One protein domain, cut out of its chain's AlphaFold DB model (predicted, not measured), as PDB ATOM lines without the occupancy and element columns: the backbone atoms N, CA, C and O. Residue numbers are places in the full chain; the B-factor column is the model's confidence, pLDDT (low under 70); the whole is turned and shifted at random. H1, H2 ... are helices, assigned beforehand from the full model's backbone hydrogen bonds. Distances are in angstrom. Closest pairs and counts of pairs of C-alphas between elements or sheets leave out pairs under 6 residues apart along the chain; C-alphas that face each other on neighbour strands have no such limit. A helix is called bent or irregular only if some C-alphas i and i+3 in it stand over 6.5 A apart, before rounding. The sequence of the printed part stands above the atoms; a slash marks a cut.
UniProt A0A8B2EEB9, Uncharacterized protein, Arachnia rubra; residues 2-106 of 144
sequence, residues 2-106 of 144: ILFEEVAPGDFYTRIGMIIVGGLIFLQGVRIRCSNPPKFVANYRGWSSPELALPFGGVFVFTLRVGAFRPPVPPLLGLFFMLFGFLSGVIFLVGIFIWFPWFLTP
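This is residues 2 to 106 of the 144 residues of an uncharacterized protein of Arachnia rubra (UniProt A0A8B2EEB9). Three helices lie in a row, H1, H3, H4, with short H2 near one end. Residues 5 to 10 stick out at the other. The printed part, 105 residues, is all helix in class and loose, with a radius of gyration of the C-alphas of 16.1 A and spans of 54 by 24 by 20 A.

H1, residues 9 to 34, touches H3, residues 50 to 63, opposite ways at a shallow tilt of 29 degrees, C-alphas 22 and 58 closest at 4.1 A. H2, residues 40 to 43, is close to H3 but not clearly touching. H3 and H4, residues 75 to 97, touch as a hairpin, C-alphas 60 and 85 closest at 4.7 A. Every O i to N i+4 pair is within hydrogen-bond range in H1 and H4, 8 of 10 in H3.

Find C-alpha 9 at (62.885, -0.947, 4.845); H1 runs 37.5 A. H3, 19.2 A, is irregular: C-alphas 52 and 55 are 7.2 A apart. H4 runs 32.5 A to C-alpha 97 at (36.130, 13.297, -12.514).

The link H3 to H4 is long. Residues 2 to 7 and 66 to 73 have pLDDT under 70.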
ATOM      1  N   ILE A   2      65.688 -16.704   7.360       41.09
ATOM      2  CA  ILE A   2      65.894 -16.223   5.985       41.09
ATOM      3  C   ILE A   2      65.582 -14.731   6.006       41.09
ATOM      4  O   ILE A   2      64.501 -14.336   6.444       41.09
ATOM      5  N   LEU A   3      66.591 -13.936   5.661       42.97
ATOM      6  CA  LEU A   3      66.651 -12.510   5.920       42.97
ATOM      7  C   LEU A   3      65.625 -11.723   5.102       42.97
ATOM      8  O   LEU A   3      65.383 -11.983   3.926       42.97
ATOM      9  N   PHE A   4      65.120 -10.665   5.728       50.34
ATOM     10  CA  PHE A   4      64.478  -9.502   5.115       50.34
ATOM     11  C   PHE A   4      65.434  -8.709   4.182       50.34
ATOM     12  O   PHE A   4      65.277  -7.505   4.015       50.34
ATOM     13  N   GLU A   5      66.443  -9.352   3.588       50.38
ATOM     14  CA  GLU A   5      67.631  -8.704   3.008       50.38
ATOM     15  C   GLU A   5      67.413  -8.059   1.637       50.38
ATOM     16  O   GLU A   5      68.226  -7.247   1.215       50.38
ATOM     17  N   GLU A   6      66.312  -8.356   0.944       60.88
ATOM     18  CA  GLU A   6      66.079  -7.825  -0.410       60.88
ATOM     19  C   GLU A   6      65.047  -6.691  -0.489       60.88
ATOM     20  O   GLU A   6      64.833  -6.126  -1.561       60.88
ATOM     21  N   VAL A   7      64.379  -6.339   0.614       63.53
ATOM     22  CA  VAL A   7      63.364  -5.277   0.606       63.53
ATOM     23  C   VAL A   7      63.884  -4.105   1.417       63.53
ATOM     24  O   VAL A   7      64.005  -4.193   2.636       63.53
ATOM     25  N   ALA A   8      64.165  -2.988   0.738       77.06
ATOM     26  CA  ALA A   8      64.498  -1.737   1.406       77.06
ATOM     27  C   ALA A   8      63.444  -1.456   2.498       77.06
ATOM     28  O   ALA A   8      62.248  -1.507   2.193       77.06
ATOM     29  N   PRO A   9      63.833  -1.136   3.746       76.38
ATOM     30  CA  PRO A   9      62.885  -0.947   4.845       76.38
ATOM     31  C   PRO A   9      61.750   0.026   4.495       76.38
ATOM     32  O   PRO A   9      60.589  -0.219   4.816       76.38
ATOM     33  N   GLY A  10      62.057   1.088   3.739       79.75
ATOM     34  CA  GLY A  10      61.058   2.035   3.235       79.75
ATOM     35  C   GLY A  10      59.988   1.400   2.336       79.75
ATOM     36  O   GLY A  10      58.813   1.747   2.436       79.75
ATOM     37  N   ASP A  11      60.341   0.424   1.501       78.88
ATOM     38  CA  ASP A  11      59.369  -0.282   0.663       78.88
ATOM     39  C   ASP A  11      58.454  -1.181   1.515       78.88
ATOM     40  O   ASP A  11      57.250  -1.241   1.284       78.88
ATOM     41  N   PHE A  12      58.972  -1.792   2.583       79.44
ATOM     42  CA  PHE A  12      58.144  -2.541   3.531       79.44
ATOM     43  C   PHE A  12      57.120  -1.644   4.251       79.44
ATOM     44  O   PHE A  12      55.921  -1.941   4.247       79.44
ATOM     45  N   TYR A  13      57.557  -0.508   4.805       82.94
ATOM     46  CA  TYR A  13      56.665   0.424   5.504       82.94
ATOM     47  C   TYR A  13      55.633   1.073   4.575       82.94
ATOM     48  O   TYR A  13      54.475   1.229   4.963       82.94
ATOM     49  N   THR A  14      56.007   1.412   3.337       84.06
ATOM     50  CA  THR A  14      55.056   1.986   2.369       84.06
ATOM     51  C   THR A  14      53.964   0.992   1.983       84.06
ATOM     52  O   THR A  14      52.802   1.385   1.883       84.06
ATOM     53  N   ARG A  15      54.284  -0.301   1.836       81.81
ATOM     54  CA  ARG A  15      53.288  -1.354   1.567       81.81
ATOM     55  C   ARG A  15      52.276  -1.482   2.704       81.81
ATOM     56  O   ARG A  15      51.074  -1.498   2.444       81.81
ATOM     57  N   ILE A  16      52.748  -1.530   3.953       84.44
ATOM     58  CA  ILE A  16      51.872  -1.566   5.137       84.44
ATOM     59  C   ILE A  16      51.006  -0.305   5.189       84.44
ATOM     60  O   ILE A  16      49.789  -0.399   5.346       84.44
ATOM     61  N   GLY A  17      51.618   0.865   4.996       88.69
ATOM     62  CA  GLY A  17      50.913   2.141   4.964       88.69
ATOM     63  C   GLY A  17      49.798   2.161   3.920       88.69
ATOM     64  O   GLY A  17      48.673   2.524   4.246       88.69
ATOM     65  N   MET A  18      50.060   1.701   2.693       88.25
ATOM     66  CA  MET A  18      49.051   1.638   1.629       88.25
ATOM     67  C   MET A  18      47.921   0.652   1.934       88.25
ATOM     68  O   MET A  18      46.765   0.968   1.662       88.25
ATOM     69  N   ILE A  19      48.210  -0.501   2.543       87.12
ATOM     70  CA  ILE A  19      47.161  -1.435   2.982       87.12
ATOM     71  C   ILE A  19      46.251  -0.776   4.017       87.12
ATOM     72  O   ILE A  19      45.027  -0.828   3.880       87.12
ATOM     73  N   ILE A  20      46.837  -0.142   5.035       90.94
ATOM     74  CA  ILE A  20      46.079   0.507   6.108       90.94
ATOM     75  C   ILE A  20      45.263   1.665   5.535       90.94
ATOM     76  O   ILE A  20      44.050   1.715   5.726       90.94
ATOM     77  N   VAL A  21      45.897   2.565   4.783       93.00
ATOM     78  CA  VAL A  21      45.238   3.727   4.173       93.00
ATOM     79  C   VAL A  21      44.140   3.286   3.207       93.00
ATOM     80  O   VAL A  21      43.016   3.775   3.303       93.00
ATOM     81  N   GLY A  22      44.413   2.325   2.323       91.94
ATOM     82  CA  GLY A  22      43.426   1.777   1.392       91.94
ATOM     83  C   GLY A  22      42.234   1.147   2.116       91.94
ATOM     84  O   GLY A  22      41.084   1.428   1.776       91.94
ATOM     85  N   GLY A  23      42.494   0.377   3.176       92.44
ATOM     86  CA  GLY A  23      41.463  -0.191   4.041       92.44
ATOM     87  C   GLY A  23      40.614   0.879   4.733       92.44
ATOM     88  O   GLY A  23      39.386   0.804   4.705       92.44
ATOM     89  N   LEU A  24      41.237   1.918   5.295       94.94
ATOM     90  CA  LEU A  24      40.533   3.032   5.937       94.94
ATOM     91  C   LEU A  24      39.670   3.816   4.940       94.94
ATOM     92  O   LEU A  24      38.507   4.092   5.233       94.94
ATOM     93  N   ILE A  25      40.195   4.118   3.747       93.94
ATOM     94  CA  ILE A  25      39.443   4.781   2.668       93.94
ATOM     95  C   ILE A  25      38.246   3.922   2.252       93.94
ATOM     96  O   ILE A  25      37.132   4.435   2.116       93.94
ATOM     97  N   PHE A  26      38.446   2.612   2.090       94.00
ATOM     98  CA  PHE A  26      37.374   1.684   1.748       94.00
ATOM     99  C   PHE A  26      36.276   1.680   2.815       94.00
ATOM    100  O   PHE A  26      35.107   1.905   2.497       94.00
ATOM    101  N   LEU A  27      36.650   1.485   4.082       93.88
ATOM    102  CA  LEU A  27      35.715   1.475   5.207       93.88
ATOM    103  C   LEU A  27      34.957   2.799   5.315       93.88
ATOM    104  O   LEU A  27      33.741   2.798   5.510       93.88
ATOM    105  N   GLN A  28      35.645   3.928   5.139       92.94
ATOM    106  CA  GLN A  28      35.023   5.246   5.158       92.94
ATOM    107  C   GLN A  28      34.024   5.414   4.008       92.94
ATOM    108  O   GLN A  28      32.898   5.858   4.231       92.94
ATOM    109  N   GLY A  29      34.386   5.007   2.791       91.44
ATOM    110  CA  GLY A  29      33.481   5.045   1.646       91.44
ATOM    111  C   GLY A  29      32.255   4.146   1.836       91.44
ATOM    112  O   GLY A  29      31.135   4.548   1.523       91.44
ATOM    113  N   VAL A  30      32.434   2.948   2.403       91.06
ATOM    114  CA  VAL A  30      31.318   2.050   2.733       91.06
ATOM    115  C   VAL A  30      30.419   2.683   3.793       91.06
ATOM    116  O   VAL A  30      29.203   2.705   3.612       91.06
ATOM    117  N   ARG A  31      30.982   3.272   4.855       90.62
ATOM    118  CA  ARG A  31      30.217   4.003   5.881       90.62
ATOM    119  C   ARG A  31      29.404   5.149   5.281       90.62
ATOM    120  O   ARG A  31      28.229   5.285   5.605       90.62
ATOM    121  N   ILE A  32      29.984   5.929   4.370       88.44
ATOM    122  CA  ILE A  32      29.289   7.015   3.664       88.44
ATOM    123  C   ILE A  32      28.103   6.465   2.857       88.44
ATOM    124  O   ILE A  32      26.982   6.952   3.010       88.44
ATOM    125  N   ARG A  33      28.296   5.390   2.080       86.25
ATOM    126  CA  ARG A  33      27.212   4.741   1.314       86.25
ATOM    127  C   ARG A  33      26.131   4.104   2.197       86.25
ATOM    128  O   ARG A  33      24.961   4.042   1.809       86.25
ATOM    129  N   CYS A  34      26.516   3.607   3.369       84.44
ATOM    130  CA  CYS A  34      25.628   2.902   4.288       84.44
ATOM    131  C   CYS A  34      24.985   3.802   5.350       84.44
ATOM    132  O   CYS A  34      24.034   3.344   5.979       84.44
ATOM    133  N   SER A  35      25.404   5.062   5.492       84.56
ATOM    134  CA  SER A  35      24.801   6.029   6.423       84.56
ATOM    135  C   SER A  35      23.292   6.226   6.199       84.56
ATOM    136  O   SER A  35      22.767   5.929   5.118       84.56
ATOM    137  N   ASN A  36      22.582   6.651   7.247       79.00
ATOM    138  CA  ASN A  36      21.155   6.955   7.198       79.00
ATOM    139  C   ASN A  36      20.910   8.401   7.681       79.00
ATOM    140  O   ASN A  36      21.156   8.661   8.857       79.00
ATOM    141  N   PRO A  37      20.472   9.328   6.807       77.25
ATOM    142  CA  PRO A  37      20.356   9.174   5.357       77.25
ATOM    143  C   PRO A  37      21.740   9.070   4.684       77.25
ATOM    144  O   PRO A  37      22.735   9.559   5.228       77.25
ATOM    145  N   PRO A  38      21.861   8.408   3.519       80.00
ATOM    146  CA  PRO A  38      23.152   8.249   2.859       80.00
ATOM    147  C   PRO A  38      23.673   9.598   2.369       80.00
ATOM    148  O   PRO A  38      23.023  10.242   1.548       80.00
ATOM    149  N   LYS A  39      24.865  10.004   2.817       84.00
ATOM    150  CA  LYS A  39      25.427  11.331   2.494       84.00
ATOM    151  C   LYS A  39      25.524  11.605   0.988       84.00
ATOM    152  O   LYS A  39      25.242  12.720   0.554       84.00
ATOM    153  N   PHE A  40      25.763  10.565   0.182       86.12
ATOM    154  CA  PHE A  40      25.909  10.731  -1.266       86.12
ATOM    155  C   PHE A  40      24.613  11.155  -1.952       86.12
ATOM    156  O   PHE A  40      24.672  11.666  -3.062       86.12
ATOM    157  N   VAL A  41      23.452  10.961  -1.319       86.12
ATOM    158  CA  VAL A  41      22.150  11.370  -1.869       86.12
ATOM    159  C   VAL A  41      22.080  12.886  -2.039       86.12
ATOM    160  O   VAL A  41      21.558  13.357  -3.043       86.12
ATOM    161  N   ALA A  42      22.667  13.645  -1.109       84.06
ATOM    162  CA  ALA A  42      22.676  15.103  -1.183       84.06
ATOM    163  C   ALA A  42      23.483  15.620  -2.390       84.06
ATOM    164  O   ALA A  42      23.125  16.625  -3.002       84.06
ATOM    165  N   ASN A  43      24.554  14.908  -2.757       84.00
ATOM    166  CA  ASN A  43      25.542  15.384  -3.726       84.00
ATOM    167  C   ASN A  43      25.465  14.681  -5.091       84.00
ATOM    168  O   ASN A  43      25.925  15.221  -6.095       84.00
ATOM    169  N   TYR A  44      24.882  13.485  -5.174       85.75
ATOM    170  CA  TYR A  44      24.841  12.708  -6.410       85.75
ATOM    171  C   TYR A  44      23.663  13.105  -7.306       85.75
ATOM    172  O   TYR A  44      22.506  12.799  -7.028       85.75
ATOM    173  N   ARG A  45      23.983  13.722  -8.448       81.94
ATOM    174  CA  ARG A  45      23.013  14.151  -9.474       81.94
ATOM    175  C   ARG A  45      22.978  13.244 -10.712       81.94
ATOM    176  O   ARG A  45      22.496  13.649 -11.761       81.94
ATOM    177  N   GLY A  46      23.525  12.030 -10.621       82.00
ATOM    178  CA  GLY A  46      23.685  11.137 -11.779       82.00
ATOM    179  C   GLY A  46      24.939  11.400 -12.624       82.00
ATOM    180  O   GLY A  46      25.070  10.817 -13.698       82.00
ATOM    181  N   TRP A  47      25.834  12.264 -12.139       85.69
ATOM    182  CA  TRP A  47      27.123  12.619 -12.744       85.69
ATOM    183  C   TRP A  47      28.284  12.050 -11.911       85.69
ATOM    184  O   TRP A  47      28.189  10.918 -11.433       85.69
ATOM    185  N   SER A  48      29.392  12.764 -11.735       88.88
ATOM    186  CA  SER A  48      30.444  12.355 -10.811       88.88
ATOM    187  C   SER A  48      29.977  12.406  -9.350       88.88
ATOM    188  O   SER A  48      29.103  13.185  -8.961       88.88
ATOM    189  N   SER A  49      30.537  11.528  -8.521       88.88
ATOM    190  CA  SER A  49      30.335  11.549  -7.073       88.88
ATOM    191  C   SER A  49      31.539  10.927  -6.375       88.88
ATOM    192  O   SER A  49      31.699   9.702  -6.396       88.88
ATOM    193  N   PRO A  50      32.363  11.749  -5.701       89.50
ATOM    194  CA  PRO A  50      33.500  11.257  -4.932       89.50
ATOM    195  C   PRO A  50      33.091  10.269  -3.843       89.50
ATOM    196  O   PRO A  50      33.758   9.267  -3.620       89.50
ATOM    197  N   GLU A  51      31.945  10.501  -3.211       89.81
ATOM    198  CA  GLU A  51      31.400   9.650  -2.153       89.81
ATOM    199  C   GLU A  51      31.027   8.252  -2.652       89.81
ATOM    200  O   GLU A  51      31.285   7.246  -1.981       89.81
ATOM    201  N   LEU A  52      30.448   8.172  -3.853       89.81
ATOM    202  CA  LEU A  52      30.190   6.900  -4.508       89.81
ATOM    203  C   LEU A  52      31.472   6.287  -5.058       89.81
ATOM    204  O   LEU A  52      31.584   5.073  -5.043       89.81
ATOM    205  N   ALA A  53      32.465   7.055  -5.486       93.38
ATOM    206  CA  ALA A  53      33.724   6.504  -5.975       93.38
ATOM    207  C   ALA A  53      34.637   5.977  -4.846       93.38
ATOM    208  O   ALA A  53      35.372   5.014  -5.058       93.38
ATOM    209  N   LEU A  54      34.557   6.541  -3.635       93.50
ATOM    210  CA  LEU A  54      35.550   6.371  -2.564       93.50
ATOM    211  C   LEU A  54      35.914   4.913  -2.211       93.50
ATOM    212  O   LEU A  54      37.106   4.622  -2.114       93.50
ATOM    213  N   PRO A  55      34.966   3.958  -2.091       93.50
ATOM    214  CA  PRO A  55      35.320   2.555  -1.857       93.50
ATOM    215  C   PRO A  55      36.235   1.965  -2.931       93.50
ATOM    216  O   PRO A  55      37.132   1.189  -2.615       93.50
ATOM    217  N   PHE A  56      36.046   2.356  -4.192       93.50
ATOM    218  CA  PHE A  56      36.888   1.886  -5.289       93.50
ATOM    219  C   PHE A  56      38.300   2.484  -5.220       93.50
ATOM    220  O   PHE A  56      39.266   1.810  -5.574       93.50
ATOM    221  N   GLY A  57      38.443   3.701  -4.687       92.62
ATOM    222  CA  GLY A  57      39.751   4.290  -4.396       92.62
ATOM    223  C   GLY A  57      40.476   3.534  -3.288       92.62
ATOM    224  O   GLY A  57      41.661   3.247  -3.413       92.62
ATOM    225  N   GLY A  58      39.750   3.127  -2.244       92.12
ATOM    226  CA  GLY A  58      40.303   2.307  -1.166       92.12
ATOM    227  C   GLY A  58      40.809   0.950  -1.658       92.12
ATOM    228  O   GLY A  58      41.936   0.568  -1.354       92.12
ATOM    229  N   VAL A  59      40.021   0.260  -2.490       91.62
ATOM    230  CA  VAL A  59      40.433  -1.001  -3.137       91.62
ATOM    231  C   VAL A  59      41.630  -0.791  -4.066       91.62
ATOM    232  O   VAL A  59      42.553  -1.601  -4.055       91.62
ATOM    233  N   PHE A  60      41.657   0.294  -4.842       92.38
ATOM    234  CA  PHE A  60      42.793   0.624  -5.704       92.38
ATOM    235  C   PHE A  60      44.079   0.826  -4.891       92.38
ATOM    236  O   PHE A  60      45.067   0.138  -5.127       92.38
ATOM    237  N   VAL A  61      44.050   1.684  -3.867       90.44
ATOM    238  CA  VAL A  61      45.209   1.942  -2.995       90.44
ATOM    239  C   VAL A  61      45.662   0.671  -2.275       90.44
ATOM    240  O   VAL A  61      46.858   0.401  -2.203       90.44
ATOM    241  N   PHE A  62      44.714  -0.139  -1.801       87.06
ATOM    242  CA  PHE A  62      45.000  -1.429  -1.182       87.06
ATOM    243  C   PHE A  62      45.728  -2.369  -2.156       87.06
ATOM    244  O   PHE A  62      46.756  -2.940  -1.810       87.06
ATOM    245  N   THR A  63      45.239  -2.501  -3.391       85.06
ATOM    246  CA  THR A  63      45.750  -3.467  -4.381       85.06
ATOM    247  C   THR A  63      47.069  -3.070  -5.044       85.06
ATOM    248  O   THR A  63      47.795  -3.969  -5.467       85.06
ATOM    249  N   LEU A  64      47.445  -1.781  -5.063       80.94
ATOM    250  CA  LEU A  64      48.712  -1.294  -5.645       80.94
ATOM    251  C   LEU A  64      49.961  -2.011  -5.112       80.94
ATOM    252  O   LEU A  64      50.987  -2.051  -5.791       80.94
ATOM    253  N   ARG A  65      49.900  -2.567  -3.898       73.00
ATOM    254  CA  ARG A  65      51.044  -3.213  -3.239       73.00
ATOM    255  C   ARG A  65      50.793  -4.653  -2.790       73.00
ATOM    256  O   ARG A  65      51.696  -5.264  -2.226       73.00
ATOM    257  N   VAL A  66      49.627  -5.232  -3.091       64.44
ATOM    258  CA  VAL A  66      49.298  -6.630  -2.728       64.44
ATOM    259  C   VAL A  66      50.161  -7.632  -3.499       64.44
ATOM    260  O   VAL A  66      50.649  -8.589  -2.909       64.44
ATOM    261  N   GLY A  67      50.447  -7.375  -4.781       56.03
ATOM    262  CA  GLY A  67      51.335  -8.222  -5.593       56.03
ATOM    263  C   GLY A  67      52.808  -8.214  -5.158       56.03
ATOM    264  O   GLY A  67      53.605  -8.972  -5.700       56.03
ATOM    265  N   ALA A  68      53.180  -7.365  -4.197       54.81
ATOM    266  CA  ALA A  68      54.555  -7.216  -3.737       54.81
ATOM    267  C   ALA A  68      54.874  -8.068  -2.493       54.81
ATOM    268  O   ALA A  68      56.047  -8.248  -2.160       54.81
ATOM    269  N   PHE A  69      53.865  -8.605  -1.795       55.50
ATOM    270  CA  PHE A  69      54.085  -9.504  -0.661       55.50
ATOM    271  C   PHE A  69      54.629 -10.846  -1.167       55.50
ATOM    272  O   PHE A  69      53.948 -11.550  -1.905       55.50
ATOM    273  N   ARG A  70      55.868 -11.185  -0.782       55.41
ATOM    274  CA  ARG A  70      56.389 -12.559  -0.875       55.41
ATOM    275  C   ARG A  70      55.805 -13.379   0.298       55.41
ATOM    276  O   ARG A  70      55.679 -12.809   1.383       55.41
ATOM    277  N   PRO A  71      55.449 -14.671   0.136       56.66
ATOM    278  CA  PRO A  71      55.852 -15.605  -0.924       56.66
ATOM    279  C   PRO A  71      55.168 -15.297  -2.262       56.66
ATOM    280  O   PRO A  71      54.196 -14.549  -2.260       56.66
ATOM    281  N   PRO A  72      55.676 -15.801  -3.405       65.12
ATOM    282  CA  PRO A  72      55.111 -15.502  -4.716       65.12
ATOM    283  C   PRO A  72      53.613 -15.793  -4.703       65.12
ATOM    284  O   PRO A  72      53.185 -16.945  -4.625       65.12
ATOM    285  N   VAL A  73      52.822 -14.724  -4.748       66.19
ATOM    286  CA  VAL A  73      51.392 -14.815  -5.002       66.19
ATOM    287  C   VAL A  73      51.259 -15.646  -6.282       66.19
ATOM    288  O   VAL A  73      51.950 -15.319  -7.255       66.19
ATOM    289  N   PRO A  74      50.455 -16.730  -6.313       77.31
ATOM    290  CA  PRO A  74      50.299 -17.521  -7.526       77.31
ATOM    291  C   PRO A  74      50.037 -16.582  -8.711       77.31
ATOM    292  O   PRO A  74      49.227 -15.666  -8.546       77.31
ATOM    293  N   PRO A  75      50.689 -16.746  -9.877       78.62
ATOM    294  CA  PRO A  75      50.620 -15.758 -10.960       78.62
ATOM    295  C   PRO A  75      49.188 -15.354 -11.342       78.62
ATOM    296  O   PRO A  75      48.911 -14.181 -11.573       78.62
ATOM    297  N   LEU A  76      48.253 -16.309 -11.306       83.00
ATOM    298  CA  LEU A  76      46.822 -16.069 -11.517       83.00
ATOM    299  C   LEU A  76      46.194 -15.162 -10.452       83.00
ATOM    300  O   LEU A  76      45.386 -14.296 -10.774       83.00
ATOM    301  N   LEU A  77      46.570 -15.340  -9.187       81.12
ATOM    302  CA  LEU A  77      46.087 -14.524  -8.079       81.12
ATOM    303  C   LEU A  77      46.709 -13.117  -8.130       81.12
ATOM    304  O   LEU A  77      46.013 -12.132  -7.897       81.12
ATOM    305  N   GLY A  78      47.982 -13.007  -8.524       80.38
ATOM    306  CA  GLY A  78      48.630 -11.726  -8.817       80.38
ATOM    307  C   GLY A  78      47.936 -10.965  -9.952       80.38
ATOM    308  O   GLY A  78      47.598  -9.792  -9.789       80.38
ATOM    309  N   LEU A  79      47.633 -11.648 -11.063       82.69
ATOM    310  CA  LEU A  79      46.867 -11.090 -12.181       82.69
ATOM    311  C   LEU A  79      45.455 -10.673 -11.747       82.69
ATOM    312  O   LEU A  79      44.992  -9.599 -12.124       82.69
ATOM    313  N   PHE A  80      44.785 -11.481 -10.922       84.88
ATOM    314  CA  PHE A  80      43.476 -11.149 -10.368       84.88
ATOM    315  C   PHE A  80      43.521  -9.852  -9.552       84.88
ATOM    316  O   PHE A  80      42.729  -8.950  -9.813       84.88
ATOM    317  N   PHE A  81      44.464  -9.713  -8.612       83.38
ATOM    318  CA  PHE A  81      44.609  -8.486  -7.821       83.38
ATOM    319  C   PHE A  81      44.983  -7.278  -8.679       83.38
ATOM    320  O   PHE A  81      44.468  -6.187  -8.436       83.38
ATOM    321  N   MET A  82      45.827  -7.467  -9.695       83.19
ATOM    322  CA  MET A  82      46.205  -6.412 -10.633       83.19
ATOM    323  C   MET A  82      45.001  -5.932 -11.449       83.19
ATOM    324  O   MET A  82      44.733  -4.735 -11.486       83.19
ATOM    325  N   LEU A  83      44.247  -6.845 -12.069       88.25
ATOM    326  CA  LEU A  83      43.058  -6.509 -12.857       88.25
ATOM    327  C   LEU A  83      41.966  -5.898 -11.982       88.25
ATOM    328  O   LEU A  83      41.378  -4.881 -12.346       88.25
ATOM    329  N   PHE A  84      41.711  -6.487 -10.813       88.50
ATOM    330  CA  PHE A  84      40.711  -5.991  -9.873       88.50
ATOM    331  C   PHE A  84      41.075  -4.596  -9.356       88.50
ATOM    332  O   PHE A  84      40.230  -3.700  -9.339       88.50
ATOM    333  N   GLY A  85      42.346  -4.389  -9.011       89.88
ATOM    334  CA  GLY A  85      42.883  -3.094  -8.623       89.88
ATOM    335  C   GLY A  85      42.785  -2.062  -9.735       89.88
ATOM    336  O   GLY A  85      42.250  -0.979  -9.516       89.88
ATOM    337  N   PHE A  86      43.220  -2.413 -10.946       90.00
ATOM    338  CA  PHE A  86      43.163  -1.543 -12.117       90.00
ATOM    339  C   PHE A  86      41.729  -1.120 -12.445       90.00
ATOM    340  O   PHE A  86      41.453   0.075 -12.539       90.00
ATOM    341  N   LEU A  87      40.791  -2.069 -12.538       92.50
ATOM    342  CA  LEU A  87      39.376  -1.770 -12.773       92.50
ATOM    343  C   LEU A  87      38.803  -0.879 -11.668       92.50
ATOM    344  O   LEU A  87      38.073   0.068 -11.955       92.50
ATOM    345  N   SER A  88      39.163  -1.141 -10.412       92.94
ATOM    346  CA  SER A  88      38.755  -0.301  -9.289       92.94
ATOM    347  C   SER A  88      39.331   1.115  -9.389       92.94
ATOM    348  O   SER A  88      38.613   2.083  -9.146       92.94
ATOM    349  N   GLY A  89      40.590   1.260  -9.806       92.31
ATOM    350  CA  GLY A  89      41.229   2.553 -10.054       92.31
ATOM    351  C   GLY A  89      40.546   3.327 -11.180       92.31
ATOM    352  O   GLY A  89      40.249   4.508 -11.017       92.31
ATOM    353  N   VAL A  90      40.201   2.653 -12.281       93.62
ATOM    354  CA  VAL A  90      39.436   3.248 -13.388       93.62
ATOM    355  C   VAL A  90      38.069   3.725 -12.897       93.62
ATOM    356  O   VAL A  90      37.717   4.879 -13.121       93.62
ATOM    357  N   ILE A  91      37.316   2.890 -12.171       93.38
ATOM    358  CA  ILE A  91      36.011   3.279 -11.612       93.38
ATOM    359  C   ILE A  91      36.156   4.460 -10.647       93.38
ATOM    360  O   ILE A  91      35.315   5.356 -10.650       93.38
ATOM    361  N   PHE A  92      37.204   4.476  -9.824       93.81
ATOM    362  CA  PHE A  92      37.471   5.564  -8.889       93.81
ATOM    363  C   PHE A  92      37.732   6.891  -9.610       93.81
ATOM    364  O   PHE A  92      37.064   7.882  -9.322       93.81
ATOM    365  N   LEU A  93      38.654   6.901 -10.577       93.31
ATOM    366  CA  LEU A  93      39.019   8.098 -11.335       93.31
ATOM    367  C   LEU A  93      37.846   8.598 -12.184       93.31
ATOM    368  O   LEU A  93      37.469   9.765 -12.098       93.31
ATOM    369  N   VAL A  94      37.208   7.708 -12.947       93.25
ATOM    370  CA  VAL A  94      36.040   8.058 -13.766       93.25
ATOM    371  C   VAL A  94      34.891   8.537 -12.874       93.25
ATOM    372  O   VAL A  94      34.275   9.556 -13.172       93.25
ATOM    373  N   GLY A  95      34.655   7.874 -11.739       90.50
ATOM    374  CA  GLY A  95      33.606   8.226 -10.785       90.50
ATOM    375  C   GLY A  95      33.795   9.578 -10.094       90.50
ATOM    376  O   GLY A  95      32.799  10.227  -9.769       90.50
ATOM    377  N   ILE A  96      35.041  10.016  -9.885       90.50
ATOM    378  CA  ILE A  96      35.357  11.340  -9.327       90.50
ATOM    379  C   ILE A  96      35.284  12.434 -10.389       90.50
ATOM    380  O   ILE A  96      34.714  13.490 -10.123       90.50
ATOM    381  N   PHE A  97      35.872  12.211 -11.565       89.12
ATOM    382  CA  PHE A  97      36.130  13.297 -12.514       89.12
ATOM    383  C   PHE A  97      35.095  13.415 -13.629       89.12
ATOM    384  O   PHE A  97      34.846  14.518 -14.102       89.12
ATOM    385  N   ILE A  98      34.501  12.304 -14.062       90.56
ATOM    386  CA  ILE A  98      33.681  12.268 -15.278       90.56
ATOM    387  C   ILE A  98      32.242  11.907 -14.921       90.56
ATOM    388  O   ILE A  98      31.328  12.714 -15.062       90.56
ATOM    389  N   TRP A  99      32.027  10.680 -14.454       90.62
ATOM    390  CA  TRP A  99      30.700  10.113 -14.280       90.62
ATOM    391  C   TRP A  99      30.749   8.851 -13.423       90.62
ATOM    392  O   TRP A  99      31.529   7.941 -13.689       90.62
ATOM    393  N   PHE A 100      29.874   8.748 -12.425       88.88
ATOM    394  CA  PHE A 100      29.716   7.508 -11.681       88.88
ATOM    395  C   PHE A 100      28.584   6.656 -12.282       88.88
ATOM    396  O   PHE A 100      27.435   7.107 -12.331       88.88
ATOM    397  N   PRO A 101      28.848   5.402 -12.697       85.12
ATOM    398  CA  PRO A 101      27.833   4.590 -13.347       85.12
ATOM    399  C   PRO A 101      26.627   4.292 -12.456       85.12
ATOM    400  O   PRO A 101      26.746   3.728 -11.366       85.12
ATOM    401  N   TRP A 102      25.421   4.571 -12.957       82.62
ATOM    402  CA  TRP A 102      24.187   4.351 -12.193       82.62
ATOM    403  C   TRP A 102      23.976   2.881 -11.795       82.62
ATOM    404  O   TRP A 102      23.356   2.606 -10.768       82.62
ATOM    405  N   PHE A 103      24.501   1.913 -12.550       85.62
ATOM    406  CA  PHE A 103      24.405   0.495 -12.198       85.62
ATOM    407  C   PHE A 103      25.338   0.091 -11.040       85.62
ATOM    408  O   PHE A 103      25.095  -0.939 -10.415       85.62
ATOM    409  N   LEU A 104      26.350   0.899 -10.706       87.69
ATOM    410  CA  LEU A 104      27.203   0.702  -9.527       87.69
ATOM    411  C   LEU A 104      26.620   1.341  -8.261       87.69
ATOM    412  O   LEU A 104      27.124   1.111  -7.160       87.69
ATOM    413  N   THR A 105      25.543   2.125  -8.391       88.69
ATOM    414  CA  THR A 105      24.821   2.639  -7.223       88.69
ATOM    415  C   THR A 105      24.180   1.493  -6.435       88.69
ATOM    416  O   THR A 105      23.865   0.434  -6.999       88.69
ATOM    417  N   PRO A 106      23.961   1.671  -5.120       88.56
ATOM    418  CA  PRO A 106      23.307   0.658  -4.305       88.56
ATOM    419  C   PRO A 106      21.967   0.202  -4.898       88.56
ATOM    420  O   PRO A 106      21.169   1.010  -5.373       88.56
TER     421      PRO A 106